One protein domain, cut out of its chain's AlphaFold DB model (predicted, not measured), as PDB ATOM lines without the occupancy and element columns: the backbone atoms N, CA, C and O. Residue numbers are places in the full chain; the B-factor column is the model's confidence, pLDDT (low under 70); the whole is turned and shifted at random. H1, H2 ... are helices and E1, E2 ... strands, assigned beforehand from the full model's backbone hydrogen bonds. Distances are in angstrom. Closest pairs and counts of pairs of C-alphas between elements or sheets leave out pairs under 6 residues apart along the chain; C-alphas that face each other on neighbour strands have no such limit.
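AT A GLANCE: This is residues 129 to 273 of the 274 residues of the protein "GIY-YIG nuclease family protein" of Cyclobacteriaceae bacterium (UniProt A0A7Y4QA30). A strongly twisted wall of five strands, E3, E2, E1, E6 and E7, runs through the domain; E3, at one edge of the wall, runs on into a small hairpin, E4 and E5, and H2 packs on E2, E3 and E5. The other short helices, H1, H3, H4 and H5, only graze the wall or lie beside its strands. The printed part has 145 residues, with five named helices and seven named strands in the order H1 E1 H2 H3 E2 E3 E4 E5 H4 H5 E6 E7; under half of the residues, 67, are in them, and the class is mixed, helices and strands. The large sheet is mixed, in the order E3, E2, E1, E6, E7, and E4 and E5 are antiparallel. The whole is compact, with a radius of gyration of the C-alphas of 14.2 A and spans of 38 by 35 by 29 A.

HOW THE PARTS SIT: E1, residues 144 to 151, and E2, residues 182 to 188, are parallel at 31 degrees, with N 185 and O 148 2.8 A apart. E3, residues 191 to 198, is an edge strand and forms a hairpin with E2, N 196 to O 184 being 2.8 A. E6, residues 249 to 253, is antiparallel to E1, with N 147 and O 251 at 2.8 A, and forms a hairpin with the edge strand E7, residues 258 to 263, with N 262 and O 250 at 2.8 A. E3 bends by 56 degrees at residue 194 and runs on at 97 degrees into E4, residues 200 to 203, which forms a hairpin with E5, residues 211 to 214; N 202 and O 212 are 2.8 A apart. H2, residues 162 to 167, is on the large sheet at a height of 7.7 A, over E2 and only just not over E3, on which 2 of its C-alphas fall; its closest C-alphas to E2 are Thr 166 and Gly 186, 4.8 A, and to E5 Arg 167 and Glu 212, 5.2 A. E1, H2, H3, residues 174 to 177, and E2 form a strand-helix-strand unit, parallel neighbour strands with helices between, its crossover right-handed. H3 is only just on the sheet, with 5 pairs of C-alphas within 10 A, and only grazes it. H1, residues 129 to 134, and H5, residues 240 to 243, only graze it too. H4, residues 233 to 237, is on it at a height of 6.5 A, over none of its strands. H2 and H4 have every O i to N i+4 pair within hydrogen-bond range, H1 0 of 2 but 2 of 3 O i to N i+3 pairs; H3 and H5 are too short for an O i to N i+4 pair.

IN THESE COORDINATES: H1 begins at C-alpha 129 (11.675, 7.218, 17.894). E2 measures 20.2 A from first to last C-alpha, E1 and E3 19.3 A each, and E7 15.9 A, ending at C-alpha 263 (30.754, -0.129, 32.285).

THE WHOLE: The C-alphas of Gln 157 and Ser 269, the two farthest apart, are 40.1 A apart. The printed part has no cut; the link from E5 to H4 is long, 18 residues. Confidence is under 70 at residue 129, residues 131 to 133 and residues 153 to 160.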
ATOM      1  N   ASP A 129      10.363   6.911  18.490       69.62
ATOM      2  CA  ASP A 129      11.675   7.218  17.894       69.62
ATOM      3  C   ASP A 129      11.690   8.598  17.210       69.62
ATOM      4  O   ASP A 129      12.724   9.261  17.153       69.62
ATOM      5  N   ILE A 130      10.549   9.064  16.700       75.31
ATOM      6  CA  ILE A 130      10.433  10.408  16.118       75.31
ATOM      7  C   ILE A 130      10.406  11.466  17.219       75.31
ATOM      8  O   ILE A 130      11.115  12.468  17.132       75.31
ATOM      9  N   ILE A 131       9.650  11.230  18.292       67.75
ATOM     10  CA  ILE A 131       9.644  12.102  19.474       67.75
ATOM     11  C   ILE A 131      11.061  12.206  20.060       67.75
ATOM     12  O   ILE A 131      11.504  13.289  20.447       67.75
ATOM     13  N   ALA A 132      11.817  11.106  20.038       64.38
ATOM     14  CA  ALA A 132      13.217  11.067  20.444       64.38
ATOM     15  C   ALA A 132      14.130  12.030  19.672       64.38
ATOM     16  O   ALA A 132      15.111  12.522  20.236       64.38
ATOM     17  N   PHE A 133      13.826  12.337  18.408       68.75
ATOM     18  CA  PHE A 133      14.604  13.310  17.638       68.75
ATOM     19  C   PHE A 133      14.476  14.736  18.173       68.75
ATOM     20  O   PHE A 133      15.425  15.507  18.052       68.75
ATOM     21  N   ALA A 134      13.354  15.080  18.808       76.75
ATOM     22  CA  ALA A 134      13.171  16.384  19.440       76.75
ATOM     23  C   ALA A 134      13.826  16.475  20.833       76.75
ATOM     24  O   ALA A 134      13.993  17.572  21.369       76.75
ATOM     25  N   ALA A 135      14.210  15.346  21.441       83.44
ATOM     26  CA  ALA A 135      14.832  15.337  22.758       83.44
ATOM     27  C   ALA A 135      16.286  15.829  22.686       83.44
ATOM     28  O   ALA A 135      17.129  15.255  21.992       83.44
ATOM     29  N   GLY A 136      16.608  16.864  23.465       89.00
ATOM     30  CA  GLY A 136      17.987  17.327  23.611       89.00
ATOM     31  C   GLY A 136      18.902  16.220  24.149       89.00
ATOM     32  O   GLY A 136      18.490  15.406  24.984       89.00
ATOM     33  N   TYR A 137      20.157  16.198  23.690       93.00
ATOM     34  CA  TYR A 137      21.156  15.263  24.209       93.00
ATOM     35  C   TYR A 137      21.303  15.390  25.725       93.00
ATOM     36  O   TYR A 137      21.232  16.485  26.292       93.00
ATOM     37  N   VAL A 138      21.514  14.253  26.388       95.38
ATOM     38  CA  VAL A 138      21.800  14.232  27.822       95.38
ATOM     39  C   VAL A 138      23.082  15.013  28.102       95.38
ATOM     40  O   VAL A 138      24.156  14.674  27.617       95.38
ATOM     41  N   ASN A 139      22.959  16.091  28.872       96.44
ATOM     42  CA  ASN A 139      24.075  16.940  29.271       96.44
ATOM     43  C   ASN A 139      23.786  17.578  30.645       96.44
ATOM     44  O   ASN A 139      23.401  18.754  30.705       96.44
ATOM     45  N   PRO A 140      23.886  16.801  31.741       95.94
ATOM     46  CA  PRO A 140      23.677  17.307  33.091       95.94
ATOM     47  C   PRO A 140      24.655  18.446  33.386       95.94
ATOM     48  O   PRO A 140      25.820  18.379  33.006       95.94
ATOM     49  N   LYS A 141      24.179  19.494  34.062       95.62
ATOM     50  CA  LYS A 141      24.995  20.666  34.431       95.62
ATOM     51  C   LYS A 141      25.775  20.482  35.729       95.62
ATOM     52  O   LYS A 141      26.575  21.335  36.091       95.62
ATOM     53  N   THR A 142      25.530  19.382  36.426       95.88
ATOM     54  CA  THR A 142      26.239  18.987  37.638       95.88
ATOM     55  C   THR A 142      26.963  17.666  37.392       95.88
ATOM     56  O   THR A 142      26.453  16.835  36.629       95.88
ATOM     57  N   PRO A 143      28.126  17.438  38.024       97.12
ATOM     58  CA  PRO A 143      28.812  16.158  37.935       97.12
ATOM     59  C   PRO A 143      27.932  15.025  38.469       97.12
ATOM     60  O   PRO A 143      27.331  15.147  39.537       97.12
ATOM     61  N   LEU A 144      27.877  13.909  37.741       97.56
ATOM     62  CA  LEU A 144      27.193  12.686  38.163       97.56
ATOM     63  C   LEU A 144      28.179  11.524  38.066       97.56
ATOM     64  O   LEU A 144      28.453  11.018  36.977       97.56
ATOM     65  N   ALA A 145      28.705  11.091  39.213       96.06
ATOM     66  CA  ALA A 145      29.765  10.084  39.282       96.06
ATOM     67  C   ALA A 145      29.332   8.696  38.770       96.06
ATOM     68  O   ALA A 145      30.156   7.920  38.270       96.06
ATOM     69  N   THR A 146      28.046   8.364  38.944       97.50
ATOM     70  CA  THR A 146      27.496   7.042  38.626       97.50
ATOM     71  C   THR A 146      26.045   7.150  38.173       97.50
ATOM     72  O   THR A 146      25.133   7.332  38.978       97.50
ATOM     73  N   VAL A 147      25.830   6.977  36.873       98.25
ATOM     74  CA  VAL A 147      24.509   6.861  36.255       98.25
ATOM     75  C   VAL A 147      24.379   5.478  35.631       98.25
ATOM     76  O   VAL A 147      25.095   5.137  34.688       98.25
ATOM     77  N   PHE A 148      23.467   4.675  36.165       98.19
ATOM     78  CA  PHE A 148      23.054   3.406  35.591       98.19
ATOM     79  C   PHE A 148      22.062   3.655  34.457       98.19
ATOM     80  O   PHE A 148      21.065   4.350  34.633       98.19
ATOM     81  N   ILE A 149      22.331   3.074  33.293       97.50
ATOM     82  CA  ILE A 149      21.489   3.212  32.105       97.50
ATOM     83  C   ILE A 149      20.939   1.836  31.766       97.50
ATOM     84  O   ILE A 149      21.703   0.945  31.391       97.50
ATOM     85  N   PHE A 150      19.629   1.665  31.892       95.38
ATOM     86  CA  PHE A 150      18.948   0.391  31.711       95.38
ATOM     87  C   PHE A 150      18.160   0.373  30.402       95.38
ATOM     88  O   PHE A 150      17.389   1.306  30.162       95.38
ATOM     89  N   PRO A 151      18.312  -0.655  29.547       91.56
ATOM     90  CA  PRO A 151      17.361  -0.864  28.468       91.56
ATOM     91  C   PRO A 151      16.041  -1.313  29.090       91.56
ATOM     92  O   PRO A 151      16.010  -2.293  29.833       91.56
ATOM     93  N   ILE A 152      14.954  -0.605  28.801       87.31
ATOM     94  CA  ILE A 152      13.616  -1.049  29.184       87.31
ATOM     95  C   ILE A 152      12.867  -1.436  27.914       87.31
ATOM     96  O   ILE A 152      12.652  -0.630  27.011       87.31
ATOM     97  N   HIS A 153      12.538  -2.718  27.809       69.56
ATOM     98  CA  HIS A 153      11.708  -3.226  26.725       69.56
ATOM     99  C   HIS A 153      10.240  -2.961  27.048       69.56
ATOM    100  O   HIS A 153       9.911  -2.733  28.215       69.56
ATOM    101  N   ASN A 154       9.383  -2.958  26.014       52.12
ATOM    102  CA  ASN A 154       7.942  -2.764  26.156       52.12
ATOM    103  C   ASN A 154       7.456  -3.478  27.414       52.12
ATOM    104  O   ASN A 154       7.619  -4.691  27.546       52.12
ATOM    105  N   THR A 155       6.894  -2.697  28.333       45.03
ATOM    106  CA  THR A 155       6.091  -3.165  29.456       45.03
ATOM    107  C   THR A 155       4.892  -3.886  28.861       45.03
ATOM    108  O   THR A 155       3.813  -3.311  28.703       45.03
ATOM    109  N   ALA A 156       5.120  -5.116  28.406       32.81
ATOM    110  CA  ALA A 156       4.082  -6.003  27.950       32.81
ATOM    111  C   ALA A 156       3.067  -6.069  29.090       32.81
ATOM    112  O   ALA A 156       3.401  -6.437  30.213       32.81
ATOM    113  N   GLN A 157       1.846  -5.650  28.767       34.53
ATOM    114  CA  GLN A 157       0.654  -5.723  29.605       34.53
ATOM    115  C   GLN A 157       0.404  -4.630  30.648       34.53
ATOM    116  O   GLN A 157      -0.328  -4.897  31.584       34.53
ATOM    117  N   GLY A 158       0.919  -3.399  30.527       41.28
ATOM    118  CA  GLY A 158       0.331  -2.254  31.260       41.28
ATOM    119  C   GLY A 158       0.286  -2.351  32.804       41.28
ATOM    120  O   GLY A 158      -0.354  -1.524  33.443       41.28
ATOM    121  N   LEU A 159       0.974  -3.330  33.403       44.44
ATOM    122  CA  LEU A 159       0.911  -3.669  34.831       44.44
ATOM    123  C   LEU A 159       2.148  -3.202  35.619       44.44
ATOM    124  O   LEU A 159       2.226  -3.392  36.831       44.44
ATOM    125  N   THR A 160       3.126  -2.571  34.964       62.16
ATOM    126  CA  THR A 160       4.363  -2.094  35.605       62.16
ATOM    127  C   THR A 160       4.615  -0.622  35.314       62.16
ATOM    128  O   THR A 160       4.737  -0.227  34.157       62.16
ATOM    129  N   SER A 161       4.752   0.181  36.374       84.44
ATOM    130  CA  SER A 161       5.179   1.581  36.284       84.44
ATOM    131  C   SER A 161       6.566   1.704  35.633       84.44
ATOM    132  O   SER A 161       7.390   0.792  35.730       84.44
ATOM    133  N   ILE A 162       6.865   2.855  35.012       89.00
ATOM    134  CA  ILE A 162       8.198   3.166  34.447       89.00
ATOM    135  C   ILE A 162       9.302   2.942  35.486       89.00
ATOM    136  O   ILE A 162      10.391   2.453  35.173       89.00
ATOM    137  N   TYR A 163       9.005   3.276  36.739       92.06
ATOM    138  CA  TYR A 163       9.893   3.024  37.856       92.06
ATOM    139  C   TYR A 163      10.183   1.528  38.038       92.06
ATOM    140  O   TYR A 163      11.352   1.142  38.051       92.06
ATOM    141  N   ASN A 164       9.147   0.682  38.086       90.06
ATOM    142  CA  ASN A 164       9.297  -0.773  38.196       90.06
ATOM    143  C   ASN A 164      10.069  -1.369  37.011       90.06
ATOM    144  O   ASN A 164      10.963  -2.188  37.219       90.06
ATOM    145  N   ALA A 165       9.798  -0.898  35.791       89.62
ATOM    146  CA  ALA A 165      10.530  -1.308  34.594       89.62
ATOM    147  C   ALA A 165      12.018  -0.919  34.647       89.62
ATOM    148  O   ALA A 165      12.875  -1.661  34.179       89.62
ATOM    149  N   THR A 166      12.341   0.232  35.247       93.06
ATOM    150  CA  THR A 166      13.726   0.713  35.370       93.06
ATOM    151  C   THR A 166      14.491  -0.028  36.469       93.06
ATOM    152  O   THR A 166      15.676  -0.320  36.309       93.06
ATOM    153  N   ARG A 167      13.840  -0.343  37.598       92.12
ATOM    154  CA  ARG A 167      14.532  -0.849  38.795       92.12
ATOM    155  C   ARG A 167      14.812  -2.338  38.831       92.12
ATOM    156  O   ARG A 167      15.729  -2.726  39.549       92.12
ATOM    157  N   ALA A 168      14.017  -3.164  38.159       85.69
ATOM    158  CA  ALA A 168      13.912  -4.572  38.529       85.69
ATOM    159  C   ALA A 168      14.871  -5.507  37.773       85.69
ATOM    160  O   ALA A 168      15.177  -5.311  36.602       85.69
ATOM    161  N   ALA A 169      15.260  -6.593  38.451       87.56
ATOM    162  CA  ALA A 169      15.886  -7.784  37.872       87.56
ATOM    163  C   ALA A 169      17.210  -7.549  37.108       87.56
ATOM    164  O   ALA A 169      17.418  -8.092  36.015       87.56
ATOM    165  N   TRP A 170      18.155  -6.840  37.738       92.81
ATOM    166  CA  TRP A 170      19.505  -6.599  37.212       92.81
ATOM    167  C   TRP A 170      20.586  -7.395  37.951       92.81
ATOM    168  O   TRP A 170      20.608  -7.472  39.176       92.81
ATOM    169  N   TYR A 171      21.547  -7.959  37.219       92.38
ATOM    170  CA  TYR A 171      22.753  -8.508  37.841       92.38
ATOM    171  C   TYR A 171      23.769  -7.387  38.084       92.38
ATOM    172  O   TYR A 171      24.494  -6.987  37.172       92.38
ATOM    173  N   VAL A 172      23.809  -6.861  39.308       94.00
ATOM    174  CA  VAL A 172      24.717  -5.780  39.711       94.00
ATOM    175  C   VAL A 172      25.735  -6.329  40.699       94.00
ATOM    176  O   VAL A 172      25.370  -6.972  41.677       94.00
ATOM    177  N   THR A 173      27.024  -6.095  40.461       93.88
ATOM    178  CA  THR A 173      28.090  -6.557  41.365       93.88
ATOM    179  C   THR A 173      28.077  -5.785  42.681       93.88
ATOM    180  O   THR A 173      27.732  -4.603  42.698       93.88
ATOM    181  N   ARG A 174      28.540  -6.403  43.775       92.88
ATOM    182  CA  ARG A 174      28.569  -5.765  45.105       92.88
ATOM    183  C   ARG A 174      29.332  -4.434  45.123       92.88
ATOM    184  O   ARG A 174      28.886  -3.484  45.751       92.88
ATOM    185  N   THR A 175      30.416  -4.329  44.351       93.31
ATOM    186  CA  THR A 175      31.159  -3.072  44.152       93.31
ATOM    187  C   THR A 175      30.277  -1.954  43.600       93.31
ATOM    188  O   THR A 175      30.338  -0.839  44.097       93.31
ATOM    189  N   ASN A 176      29.439  -2.245  42.599       93.81
ATOM    190  CA  ASN A 176      28.544  -1.253  42.002       93.81
ATOM    191  C   ASN A 176      27.308  -0.981  42.869       93.81
ATOM    192  O   ASN A 176      26.739   0.103  42.782       93.81
ATOM    193  N   GLN A 177      26.897  -1.941  43.703       93.25
ATOM    194  CA  GLN A 177      25.793  -1.752  44.646       93.25
ATOM    195  C   GLN A 177      26.144  -0.774  45.775       93.25
ATOM    196  O   GLN A 177      25.281  -0.036  46.234       93.25
ATOM    197  N   ASN A 178      27.409  -0.750  46.203       92.44
ATOM    198  CA  ASN A 178      27.873   0.052  47.339       92.44
ATOM    199  C   ASN A 178      28.286   1.488  46.965       92.44
ATOM    200  O   ASN A 178      28.859   2.196  47.790       92.44
ATOM    201  N   VAL A 179      28.051   1.920  45.726       92.00
ATOM    202  CA  VAL A 179      28.412   3.273  45.289       92.00
ATOM    203  C   VAL A 179      27.408   4.284  45.837       92.00
ATOM    204  O   VAL A 179      26.208   4.168  45.596       92.00
ATOM    205  N   SER A 180      27.904   5.302  46.538       87.38
ATOM    206  CA  SER A 180      27.108   6.440  47.004       87.38
ATOM    207  C   SER A 180      26.756   7.394  45.859       87.38
ATOM    208  O   SER A 180      27.539   7.537  44.919       87.38
ATOM    209  N   GLN A 181      25.628   8.105  45.975       91.31
ATOM    210  CA  GLN A 181      25.178   9.115  44.999       91.31
ATOM    211  C   GLN A 181      25.071   8.558  43.571       91.31
ATOM    212  O   GLN A 181      25.705   9.041  42.627       91.31
ATOM    213  N   ALA A 182      24.275   7.501  43.421       96.81
ATOM    214  CA  ALA A 182      24.016   6.879  42.135       96.81
ATOM    215  C   ALA A 182      22.618   7.228  41.613       96.81
ATOM    216  O   ALA A 182      21.670   7.392  42.376       96.81
ATOM    217  N   TYR A 183      22.492   7.289  40.293       98.12
ATOM    218  CA  TYR A 183      21.235   7.552  39.599       98.12
ATOM    219  C   TYR A 183      20.948   6.426  38.616       98.12
ATOM    220  O   TYR A 183      21.869   5.773  38.128       98.12
ATOM    221  N   ALA A 184      19.682   6.205  38.298       97.50
ATOM    222  CA  ALA A 184      19.238   5.230  37.319       97.50
ATOM    223  C   ALA A 184      18.347   5.898  36.279       97.50
ATOM    224  O   ALA A 184      17.459   6.670  36.628       97.50
ATOM    225  N   THR A 185      18.535   5.547  35.013       96.94
ATOM    226  CA  THR A 185      17.641   5.942  33.929       96.94
ATOM    227  C   THR A 185      17.215   4.728  33.115       96.94
ATOM    228  O   THR A 185      18.040   3.885  32.758       96.94
ATOM    229  N   GLY A 186      15.922   4.646  32.813       94.88
ATOM    230  CA  GLY A 186      15.341   3.636  31.932       94.88
ATOM    231  C   GLY A 186      15.198   4.202  30.528       94.88
ATOM    232  O   GLY A 186      14.537   5.228  30.348       94.88
ATOM    233  N   LEU A 187      15.841   3.566  29.548       91.81
ATOM    234  CA  LEU A 187      15.806   3.996  28.156       91.81
ATOM    235  C   LEU A 187      14.820   3.176  27.331       91.81
ATOM    236  O   LEU A 187      14.976   1.959  27.208       91.81
ATOM    237  N   LYS A 188      13.890   3.872  26.680       86.06
ATOM    238  CA  LYS A 188      13.098   3.358  25.563       86.06
ATOM    239  C   LYS A 188      13.539   4.116  24.317       86.06
ATOM    240  O   LYS A 188      13.596   5.341  24.345       86.06
ATOM    241  N   ASN A 189      13.911   3.411  23.249       80.19
ATOM    242  CA  ASN A 189      14.295   4.043  21.980       80.19
ATOM    243  C   ASN A 189      15.408   5.107  22.117       80.19
ATOM    244  O   ASN A 189      15.371   6.175  21.519       80.19
ATOM    245  N   SER A 190      16.423   4.820  22.943       88.06
ATOM    246  CA  SER A 190      17.534   5.739  23.274       88.06
ATOM    247  C   SER A 190      17.145   7.007  24.049       88.06
ATOM    248  O   SER A 190      18.018   7.840  24.311       88.06
ATOM    249  N   ILE A 191      15.881   7.140  24.458       89.69
ATOM    250  CA  ILE A 191      15.380   8.236  25.288       89.69
ATOM    251  C   ILE A 191      15.106   7.753  26.695       89.69
ATOM    252  O   ILE A 191      14.500   6.704  26.911       89.69
ATOM    253  N   SER A 192      15.529   8.547  27.666       92.38
ATOM    254  CA  SER A 192      15.173   8.327  29.057       92.38
ATOM    255  C   SER A 192      13.713   8.673  29.315       92.38
ATOM    256  O   SER A 192      13.329   9.838  29.313       92.38
ATOM    257  N   ILE A 193      12.901   7.656  29.591       89.12
ATOM    258  CA  ILE A 193      11.500   7.848  30.000       89.12
ATOM    259  C   ILE A 193      11.313   7.698  31.513       89.12
ATOM    260  O   ILE A 193      10.301   8.127  32.057       89.12
ATOM    261  N   GLY A 194      12.303   7.131  32.208       91.06
ATOM    262  CA  GLY A 194      12.381   7.070  33.665       91.06
ATOM    263  C   GLY A 194      13.748   7.525  34.143       91.06
ATOM    264  O   GLY A 194      14.749   7.200  33.510       91.06
ATOM    265  N   SER A 195      13.794   8.260  35.249       95.88
ATOM    266  CA  SER A 195      15.030   8.779  35.832       95.88
ATOM    267  C   SER A 195      14.860   8.918  37.339       95.88
ATOM    268  O   SER A 195      13.917   9.572  37.772       95.88
ATOM    269  N   PHE A 196      15.737   8.313  38.136       97.25
ATOM    270  CA  PHE A 196      15.565   8.187  39.584       97.25
ATOM    271  C   PHE A 196      16.904   8.247  40.316       97.25
ATOM    272  O   PHE A 196      17.923   7.783  39.807       97.25
ATOM    273  N   GLU A 197      16.892   8.764  41.539       97.19
ATOM    274  CA  GLU A 197      17.998   8.590  42.479       97.19
ATOM    275  C   GLU A 197      17.960   7.177  43.082       97.19
ATOM    276  O   GLU A 197      16.888   6.637  43.363       97.19
ATOM    277  N   ILE A 198      19.126   6.565  43.278       97.25
ATOM    278  CA  ILE A 198      19.264   5.257  43.919       97.25
ATOM    279  C   ILE A 198      19.576   5.458  45.402       97.25
ATOM    280  O   ILE A 198      20.656   5.923  45.755       97.25
ATOM    281  N   SER A 199      18.666   5.023  46.274       95.62
ATOM    282  CA  SER A 199      18.896   4.985  47.724       95.62
ATOM    283  C   SER A 199      19.676   3.744  48.154       95.62
ATOM    284  O   SER A 199      20.590   3.839  48.965       95.62
ATOM    285  N   LYS A 200      19.295   2.563  47.650       94.94
ATOM    286  CA  LYS A 200      19.972   1.289  47.944       94.94
ATOM    287  C   LYS A 200      19.593   0.204  46.946       94.94
ATOM    288  O   LYS A 200      18.546   0.283  46.304       94.94
ATOM    289  N   TRP A 201      20.421  -0.830  46.884       96.31
ATOM    290  CA  TRP A 201      20.138  -2.079  46.184       96.31
ATOM    291  C   TRP A 201      19.594  -3.129  47.154       96.31
ATOM    292  O   TRP A 201      20.050  -3.228  48.292       96.31
ATOM    293  N   VAL A 202      18.621  -3.911  46.698       94.62
ATOM    294  CA  VAL A 202      18.046  -5.060  47.409       94.62
ATOM    295  C   VAL A 202      17.977  -6.264  46.469       94.62
ATOM    296  O   VAL A 202      18.107  -6.115  45.252       94.62
ATOM    297  N   ALA A 203      17.798  -7.465  47.017       93.38
ATOM    298  CA  ALA A 203      17.551  -8.652  46.203       93.38
ATOM    299  C   ALA A 203      16.242  -8.486  45.411       93.38
ATOM    300  O   ALA A 203      15.252  -7.992  45.946       93.38
ATOM    301  N   ALA A 204      16.250  -8.878  44.136       88.31
ATOM    302  CA  ALA A 204      15.066  -8.810  43.293       88.31
ATOM    303  C   ALA A 204      14.032  -9.844  43.747       88.31
ATOM    304  O   ALA A 204      14.363 -11.015  43.929       88.31
ATOM    305  N   SER A 205      12.772  -9.425  43.856       80.06
ATOM    306  CA  SER A 205      11.699 -10.290  44.378       80.06
ATOM    307  C   SER A 205      11.333 -11.442  43.431       80.06
ATOM    308  O   SER A 205      10.780 -12.448  43.857       80.06
ATOM    309  N   ILE A 206      11.626 -11.289  42.135       76.25
ATOM    310  CA  ILE A 206      11.118 -12.162  41.063       76.25
ATOM    311  C   ILE A 206      12.185 -13.146  40.564       76.25
ATOM    312  O   ILE A 206      11.859 -14.242  40.119       76.25
ATOM    313  N   VAL A 207      13.466 -12.763  40.600       82.06
ATOM    314  CA  VAL A 207      14.549 -13.546  39.985       82.06
ATOM    315  C   VAL A 207      15.713 -13.704  40.967       82.06
ATOM    316  O   VAL A 207      16.406 -12.714  41.235       82.06
ATOM    317  N   PRO A 208      15.979 -14.926  41.468       87.00
ATOM    318  CA  PRO A 208      17.106 -15.199  42.354       87.00
ATOM    319  C   PRO A 208      18.447 -14.746  41.764       87.00
ATOM    320  O   PRO A 208      18.696 -14.863  40.563       87.00
ATOM    321  N   GLY A 209      19.324 -14.204  42.613       87.69
ATOM    322  CA  GLY A 209      20.654 -13.716  42.218       87.69
ATOM    323  C   GLY A 209      20.662 -12.372  41.477       87.69
ATOM    324  O   GLY A 209      21.735 -11.837  41.182       87.69
ATOM    325  N   LYS A 210      19.490 -11.795  41.190       92.25
ATOM    326  CA  LYS A 210      19.366 -10.441  40.651       92.25
ATOM    327  C   LYS A 210      18.992  -9.444  41.742       92.25
ATOM    328  O   LYS A 210      18.592  -9.810  42.843       92.25
ATOM    329  N   HIS A 211      19.146  -8.170  41.415       94.62
ATOM    330  CA  HIS A 211      18.986  -7.050  42.324       94.62
ATOM    331  C   HIS A 211      18.043  -6.019  41.718       94.62
ATOM    332  O   HIS A 211      17.915  -5.903  40.495       94.62
ATOM    333  N   GLU A 212      17.414  -5.252  42.590       94.56
ATOM    334  CA  GLU A 212      16.603  -4.099  42.242       94.56
ATOM    335  C   GLU A 212      16.939  -2.931  43.162       94.56
ATOM    336  O   GLU A 212      17.346  -3.133  44.307       94.56
ATOM    337  N   PHE A 213      16.815  -1.702  42.669       95.31
ATOM    338  CA  PHE A 213      17.120  -0.526  43.476       95.31
ATOM    339  C   PHE A 213      15.853   0.128  44.028       95.31
ATOM    340  O   PHE A 213      14.839   0.226  43.339       95.31
ATOM    341  N   THR A 214      15.922   0.648  45.253       95.56
ATOM    342  CA  THR A 214      14.915   1.566  45.800       95.56
ATOM    343  C   THR A 214      15.352   3.010  45.609       95.56
ATOM    344  O   THR A 214      16.542   3.307  45.668       95.56
ATOM    345  N   ALA A 215      14.383   3.896  45.412       95.12
ATOM    346  CA  ALA A 215      14.567   5.338  45.304       95.12
ATOM    347  C   ALA A 215      13.897   6.032  46.505       95.12
ATOM    348  O   ALA A 215      13.062   5.397  47.167       95.12
ATOM    349  N   PRO A 216      14.206   7.312  46.780       95.38
ATOM    350  CA  PRO A 216      13.470   8.084  47.776       95.38
ATOM    351  C   PRO A 216      11.968   8.064  47.459       95.38
ATOM    352  O   PRO A 216      11.582   8.179  46.297       95.38
ATOM    353  N   ASN A 217      11.121   7.902  48.479       93.81
ATOM    354  CA  ASN A 217       9.659   7.775  48.345       93.81
ATOM    355  C   ASN A 217       9.168   6.512  47.603       93.81
ATOM    356  O   ASN A 217       8.083   6.506  47.025       93.81
ATOM    357  N   HIS A 218       9.936   5.415  47.620       91.06
ATOM    358  CA  HIS A 218       9.455   4.103  47.165       91.06
ATOM    359  C   HIS A 218       8.105   3.727  47.830       91.06
ATOM    360  O   HIS A 218       8.008   3.847  49.051       91.06
ATOM    361  N   PRO A 219       7.085   3.246  47.080       90.56
ATOM    362  CA  PRO A 219       7.119   2.800  45.680       90.56
ATOM    363  C   PRO A 219       6.849   3.869  44.611       90.56
ATOM    364  O   PRO A 219       6.948   3.552  43.428       90.56
ATOM    365  N   ASN A 220       6.572   5.117  44.999       90.44
ATOM    366  CA  ASN A 220       6.195   6.212  44.099       90.44
ATOM    367  C   ASN A 220       7.242   7.346  44.123       90.44
ATOM    368  O   ASN A 220       6.971   8.430  44.644       90.44
ATOM    369  N   PRO A 221       8.458   7.111  43.605       93.25
ATOM    370  CA  PRO A 221       9.520   8.105  43.649       93.25
ATOM    371  C   PRO A 221       9.262   9.271  42.696       93.25
ATOM    372  O   PRO A 221       8.638   9.121  41.644       93.25
ATOM    373  N   LEU A 222       9.838  10.423  43.032       91.50
ATOM    374  CA  LEU A 222       9.914  11.553  42.114       91.50
ATOM    375  C   LEU A 222      10.992  11.304  41.054       91.50
ATOM    376  O   LEU A 222      12.054  10.744  41.342       91.50
ATOM    377  N   SER A 223      10.731  11.759  39.829       92.88
ATOM    378  CA  SER A 223      11.701  11.654  38.743       92.88
ATOM    379  C   SER A 223      12.839  12.664  38.898       92.88
ATOM    380  O   SER A 223      12.606  13.859  39.097       92.88
ATOM    381  N   TYR A 224      14.075  12.207  38.704       95.19
ATOM    382  CA  TYR A 224      15.259  13.059  38.655       95.19
ATOM    383  C   TYR A 224      15.353  13.772  37.294       95.19
ATOM    384  O   TYR A 224      15.769  13.196  36.285       95.19
ATOM    385  N   GLN A 225      14.944  15.040  37.262       93.19
ATOM    386  CA  GLN A 225      14.750  15.823  36.033       93.19
ATOM    387  C   GLN A 225      15.975  15.938  35.104       93.19
ATOM    388  O   GLN A 225      15.785  15.843  33.892       93.19
ATOM    389  N   PRO A 226      17.225  16.096  35.592       94.69
ATOM    390  CA  PRO A 226      18.374  16.327  34.707       94.69
ATOM    391  C   PRO A 226      18.639  15.225  33.677       94.69
ATOM    392  O   PRO A 226      19.224  15.495  32.627       94.69
ATOM    393  N   LEU A 227      18.202  13.997  33.961       95.62
ATOM    394  CA  LEU A 227      18.359  12.858  33.063       95.62
ATOM    395  C   LEU A 227      17.056  12.463  32.364       95.62
ATOM    396  O   LEU A 227      17.129  11.613  31.492       95.62
ATOM    397  N   LEU A 228      15.896  13.037  32.703       92.75
ATOM    398  CA  LEU A 228      14.598  12.663  32.127       92.75
ATOM    399  C   LEU A 228      14.379  13.312  30.749       92.75
ATOM    400  O   LEU A 228      14.745  14.470  30.539       92.75
ATOM    401  N   ASN A 229      13.749  12.581  29.823       90.50
ATOM    402  CA  ASN A 229      13.429  13.023  28.461       90.50
ATOM    403  C   ASN A 229      14.659  13.530  27.692       90.50
ATOM    404  O   ASN A 229      14.621  14.566  27.025       90.50
ATOM    405  N   LYS A 230      15.782  12.818  27.823       93.31
ATOM    406  CA  LYS A 230      17.050  13.134  27.160       93.31
ATOM    407  C   LYS A 230      17.447  12.053  26.178       93.31
ATOM    408  O   LYS A 230      17.169  10.874  26.382       93.31
ATOM    409  N   ASN A 231      18.161  12.467  25.138       92.00
ATOM    410  CA  ASN A 231      18.696  11.578  24.121       92.00
ATOM    411  C   ASN A 231      20.080  11.040  24.518       92.00
ATOM    412  O   ASN A 231      21.022  11.808  24.729       92.00
ATOM    413  N   PHE A 232      20.207   9.712  24.593       94.00
ATOM    414  CA  PHE A 232      21.432   9.001  24.977       94.00
ATOM    415  C   PHE A 232      22.204   8.421  23.780       94.00
ATOM    416  O   PHE A 232      23.213   7.743  23.977       94.00
ATOM    417  N   THR A 233      21.795   8.690  22.536       90.94
ATOM    418  CA  THR A 233      22.365   8.071  21.322       90.94
ATOM    419  C   THR A 233      23.890   8.207  21.237       90.94
ATOM    420  O   THR A 233      24.570   7.234  20.908       90.94
ATOM    421  N   LYS A 234      24.462   9.366  21.600       92.19
ATOM    422  CA  LYS A 234      25.926   9.567  21.615       92.19
ATOM    423  C   LYS A 234      26.657   8.664  22.604       92.19
ATOM    424  O   LYS A 234      27.741   8.173  22.295       92.19
ATOM    425  N   ILE A 235      26.056   8.416  23.765       95.31
ATOM    426  CA  ILE A 235      26.589   7.502  24.776       95.31
ATOM    427  C   ILE A 235      26.486   6.065  24.268       95.31
ATOM    428  O   ILE A 235      27.474   5.332  24.274       95.31
ATOM    429  N   LEU A 236      25.311   5.674  23.764       93.56
ATOM    430  CA  LEU A 236      25.066   4.319  23.263       93.56
ATOM    431  C   LEU A 236      25.984   3.961  22.086       93.56
ATOM    432  O   LEU A 236      26.459   2.828  22.002       93.56
ATOM    433  N   ALA A 237      26.322   4.926  21.225       90.88
ATOM    434  CA  ALA A 237      27.268   4.733  20.127       90.88
ATOM    435  C   ALA A 237      28.660   4.269  20.598       90.88
ATOM    436  O   ALA A 237      29.337   3.545  19.870       90.88
ATOM    437  N   LYS A 238      29.077   4.624  21.823       94.75
ATOM    438  CA  LYS A 238      30.363   4.213  22.416       94.75
ATOM    439  C   LYS A 238      30.331   2.827  23.075       94.75
ATOM    440  O   LYS A 238      31.380   2.322  23.457       94.75
ATOM    441  N   ALA A 239      29.158   2.199  23.189       92.69
ATOM    442  CA  ALA A 239      28.973   0.875  23.797       92.69
ATOM    443  C   ALA A 239      28.006  -0.027  23.002       92.69
ATOM    444  O   ALA A 239      27.395  -0.942  23.561       92.69
ATOM    445  N   LYS A 240      27.864   0.210  21.690       84.69
ATOM    446  CA  LYS A 240      26.785  -0.344  20.854       84.69
ATOM    447  C   LYS A 240      26.628  -1.865  20.969       84.69
ATOM    448  O   LYS A 240      25.549  -2.335  21.308       84.69
ATOM    449  N   GLY A 241      27.697  -2.634  20.751       83.06
ATOM    450  CA  GLY A 241      27.626  -4.103  20.798       83.06
ATOM    451  C   GLY A 241      27.343  -4.668  22.197       83.06
ATOM    452  O   GLY A 241      26.775  -5.748  22.338       83.06
ATOM    453  N   PHE A 242      27.718  -3.949  23.256       89.56
ATOM    454  CA  PHE A 242      27.407  -4.345  24.628       89.56
ATOM    455  C   PHE A 242      25.938  -4.060  24.966       89.56
ATOM    456  O   PHE A 242      25.251  -4.947  25.474       89.56
ATOM    457  N   TRP A 243      25.457  -2.870  24.598       90.06
ATOM    458  CA  TRP A 243      24.073  -2.425  24.765       90.06
ATOM    459  C   TRP A 243      23.067  -3.284  23.988       90.06
ATOM    460  O   TRP A 243      22.073  -3.726  24.554       90.06
ATOM    461  N   GLN A 244      23.351  -3.598  22.719       83.62
ATOM    462  CA  GLN A 244      22.466  -4.396  21.855       83.62
ATOM    463  C   GLN A 244      22.186  -5.811  22.385       83.62
ATOM    464  O   GLN A 244      21.200  -6.423  21.996       83.62
ATOM    465  N   ARG A 245      23.022  -6.324  23.296       84.50
ATOM    466  CA  ARG A 245      22.819  -7.610  23.982       84.50
ATOM    467  C   ARG A 245      21.951  -7.500  25.248       84.50
ATOM    468  O   ARG A 245      21.956  -8.418  26.058       84.50
ATOM    469  N   GLY A 246      21.265  -6.373  25.459       85.00
ATOM    470  CA  GLY A 246      20.390  -6.140  26.618       85.00
ATOM    471  C   GLY A 246      21.131  -5.792  27.914       85.00
ATOM    472  O   GLY A 246      20.551  -5.841  28.997       85.00
ATOM    473  N   ASN A 247      22.422  -5.448  27.841       91.38
ATOM    474  CA  ASN A 247      23.199  -5.099  29.028       91.38
ATOM    475  C   ASN A 247      23.033  -3.621  29.404       91.38
ATOM    476  O   ASN A 247      23.089  -2.746  28.545       91.38
ATOM    477  N   TYR A 248      22.964  -3.337  30.707       95.00
ATOM    478  CA  TYR A 248      22.966  -1.969  31.233       95.00
ATOM    479  C   TYR A 248      24.346  -1.294  31.149       95.00
ATOM    480  O   TYR A 248      25.377  -1.965  31.130       95.00
ATOM    481  N   LEU A 249      24.415   0.034  31.162       97.44
ATOM    482  CA  LEU A 249      25.682   0.779  31.208       97.44
ATOM    483  C   LEU A 249      25.861   1.469  32.559       97.44
ATOM    484  O   LEU A 249      24.894   1.706  33.278       97.44
ATOM    485  N   ILE A 250      27.107   1.809  32.884       97.88
ATOM    486  CA  ILE A 250      27.419   2.765  33.953       97.88
ATOM    487  C   ILE A 250      28.218   3.887  33.317       97.88
ATOM    488  O   ILE A 250      29.263   3.632  32.706       97.88
ATOM    489  N   VAL A 251      27.721   5.107  33.461       98.06
ATOM    490  CA  VAL A 251      28.288   6.313  32.861       98.06
ATOM    491  C   VAL A 251      28.547   7.344  33.942       98.06
ATOM    492  O   VAL A 251      27.839   7.411  34.943       98.06
ATOM    493  N   GLU A 252      29.593   8.123  33.729       98.06
ATOM    494  CA  GLU A 252      29.945   9.269  34.550       98.06
ATOM    495  C   GLU A 252      29.887  10.531  33.702       98.06
ATOM    496  O   GLU A 252      30.333  10.509  32.554       98.06
ATOM    497  N   PHE A 253      29.346  11.603  34.274       98.38
ATOM    498  CA  PHE A 253      29.257  12.930  33.672       98.38
ATOM    499  C   PHE A 253      30.074  13.918  34.499       98.38
ATOM    500  O   PHE A 253      29.974  13.915  35.726       98.38
ATOM    501  N   ASP A 254      30.838  14.786  33.840       97.38
ATOM    502  CA  ASP A 254      31.666  15.794  34.517       97.38
ATOM    503  C   ASP A 254      30.902  17.081  34.868       97.38
ATOM    504  O   ASP A 254      31.432  17.924  35.578       97.38
ATOM    505  N   GLY A 255      29.671  17.250  34.375       96.69
ATOM    506  CA  GLY A 255      28.895  18.489  34.521       96.69
ATOM    507  C   GLY A 255      29.290  19.605  33.540       96.69
ATOM    508  O   GLY A 255      28.617  20.632  33.465       96.69
ATOM    509  N   HIS A 256      30.335  19.394  32.740       96.81
ATOM    510  CA  HIS A 256      30.935  20.358  31.814       96.81
ATOM    511  C   HIS A 256      30.836  19.907  30.350       96.81
ATOM    512  O   HIS A 256      31.608  20.333  29.492       96.81
ATOM    513  N   GLY A 257      29.839  19.075  30.037       96.56
ATOM    514  CA  GLY A 257      29.580  18.639  28.670       96.56
ATOM    515  C   GLY A 257      30.332  17.391  28.243       96.56
ATOM    516  O   GLY A 257      30.298  17.088  27.048       96.56
ATOM    517  N   LYS A 258      30.963  16.652  29.165       98.00
ATOM    518  CA  LYS A 258      31.590  15.367  28.854       98.00
ATOM    519  C   LYS A 258      31.026  14.211  29.668       98.00
ATOM    520  O   LYS A 258      30.509  14.360  30.776       98.00
ATOM    521  N   PHE A 259      31.172  13.020  29.100       98.25
ATOM    522  CA  PHE A 259      30.867  11.755  29.749       98.25
ATOM    523  C   PHE A 259      31.971  10.723  29.508       98.25
ATOM    524  O   PHE A 259      32.699  10.800  28.517       98.25
ATOM    525  N   ARG A 260      32.059   9.706  30.368       97.94
ATOM    526  CA  ARG A 260      32.867   8.498  30.126       97.94
ATOM    527  C   ARG A 260      32.124   7.232  30.532       97.94
ATOM    528  O   ARG A 260      31.296   7.240  31.444       97.94
ATOM    529  N   ILE A 261      32.434   6.117  29.873       97.69
ATOM    530  CA  ILE A 261      31.778   4.830  30.133       97.69
ATOM    531  C   ILE A 261      32.565   4.026  31.172       97.69
ATOM    532  O   ILE A 261      33.590   3.414  30.871       97.69
ATOM    533  N   LYS A 262      32.039   3.924  32.395       96.19
ATOM    534  CA  LYS A 262      32.600   3.072  33.460       96.19
ATOM    535  C   LYS A 262      32.309   1.590  33.214       96.19
ATOM    536  O   LYS A 262      33.195   0.758  33.408       96.19
ATOM    537  N   ARG A 263      31.136   1.248  32.666       95.50
ATOM    538  CA  ARG A 263      30.754  -0.129  32.285       95.50
ATOM    539  C   ARG A 263      30.124  -0.177  30.894       95.50
ATOM    540  O   ARG A 263      29.181   0.560  30.635       95.50
ATOM    541  N   GLY A 264      30.606  -1.096  30.051       92.88
ATOM    542  CA  GLY A 264      30.046  -1.399  28.724       92.88
ATOM    543  C   GLY A 264      30.913  -0.997  27.525       92.88
ATOM    544  O   GLY A 264      30.568  -1.320  26.394       92.88
ATOM    545  N   SER A 265      32.059  -0.360  27.771       92.88
ATOM    546  CA  SER A 265      33.117  -0.118  26.785       92.88
ATOM    547  C   SER A 265      34.489  -0.384  27.407       92.88
ATOM    548  O   SER A 265      34.649  -0.211  28.623       92.88
ATOM    549  N   GLN A 266      35.455  -0.823  26.595       90.94
ATOM    550  CA  GLN A 266      36.865  -0.914  26.994       90.94
ATOM    551  C   GLN A 266      37.536   0.464  27.000       90.94
ATOM    552  O   GLN A 266      38.405   0.705  27.831       90.94
ATOM    553  N   ASP A 267      37.089   1.381  26.138       92.12
ATOM    554  CA  ASP A 267      37.578   2.756  26.117       92.12
ATOM    555  C   ASP A 267      36.967   3.556  27.281       92.12
ATOM    556  O   ASP A 267      35.742   3.607  27.458       92.12
ATOM    557  N   LYS A 268      37.845   4.143  28.100       92.56
ATOM    558  CA  LYS A 268      37.520   4.918  29.309       92.56
ATOM    559  C   LYS A 268      37.743   6.421  29.140       92.56
ATOM    560  O   LYS A 268      37.698   7.153  30.129       92.56
ATOM    561  N   SER A 269      37.971   6.870  27.909       96.25
ATOM    562  CA  SER A 269      38.157   8.278  27.569       96.25
ATOM    563  C   SER A 269      36.900   9.106  27.841       96.25
ATOM    564  O   SER A 269      35.778   8.593  27.888       96.25
ATOM    565  N   TRP A 270      37.100  10.411  28.000       97.75
ATOM    566  CA  TRP A 270      36.018  11.388  28.050       97.75
ATOM    567  C   TRP A 270      35.566  11.768  26.636       97.75
ATOM    568  O   TRP A 270      36.392  12.033  25.765       97.75
ATOM    569  N   TYR A 271      34.255  11.851  26.424       97.44
ATOM    570  CA  TYR A 271      33.629  12.241  25.161       97.44
ATOM    571  C   TYR A 271      32.620  13.360  25.373       97.44
ATOM    572  O   TYR A 271      32.040  13.467  26.446       97.44
ATOM    573  N   ASN A 272      32.348  14.138  24.330       97.25
ATOM    574  CA  ASN A 272      31.362  15.212  24.391       97.25
ATOM    575  C   ASN A 272      29.924  14.670  24.408       97.25
ATOM    576  O   ASN A 272      29.566  13.785  23.627       97.25
ATOM    577  N   CYS A 273      29.098  15.251  25.275       92.75
ATOM    578  CA  CYS A 273      27.665  14.985  25.389       92.75
ATOM    579  C   CYS A 273      26.861  15.494  24.181       92.75
ATOM    580  O   CYS A 273      25.847  14.891  23.835       92.75
TER     581      CYS A 273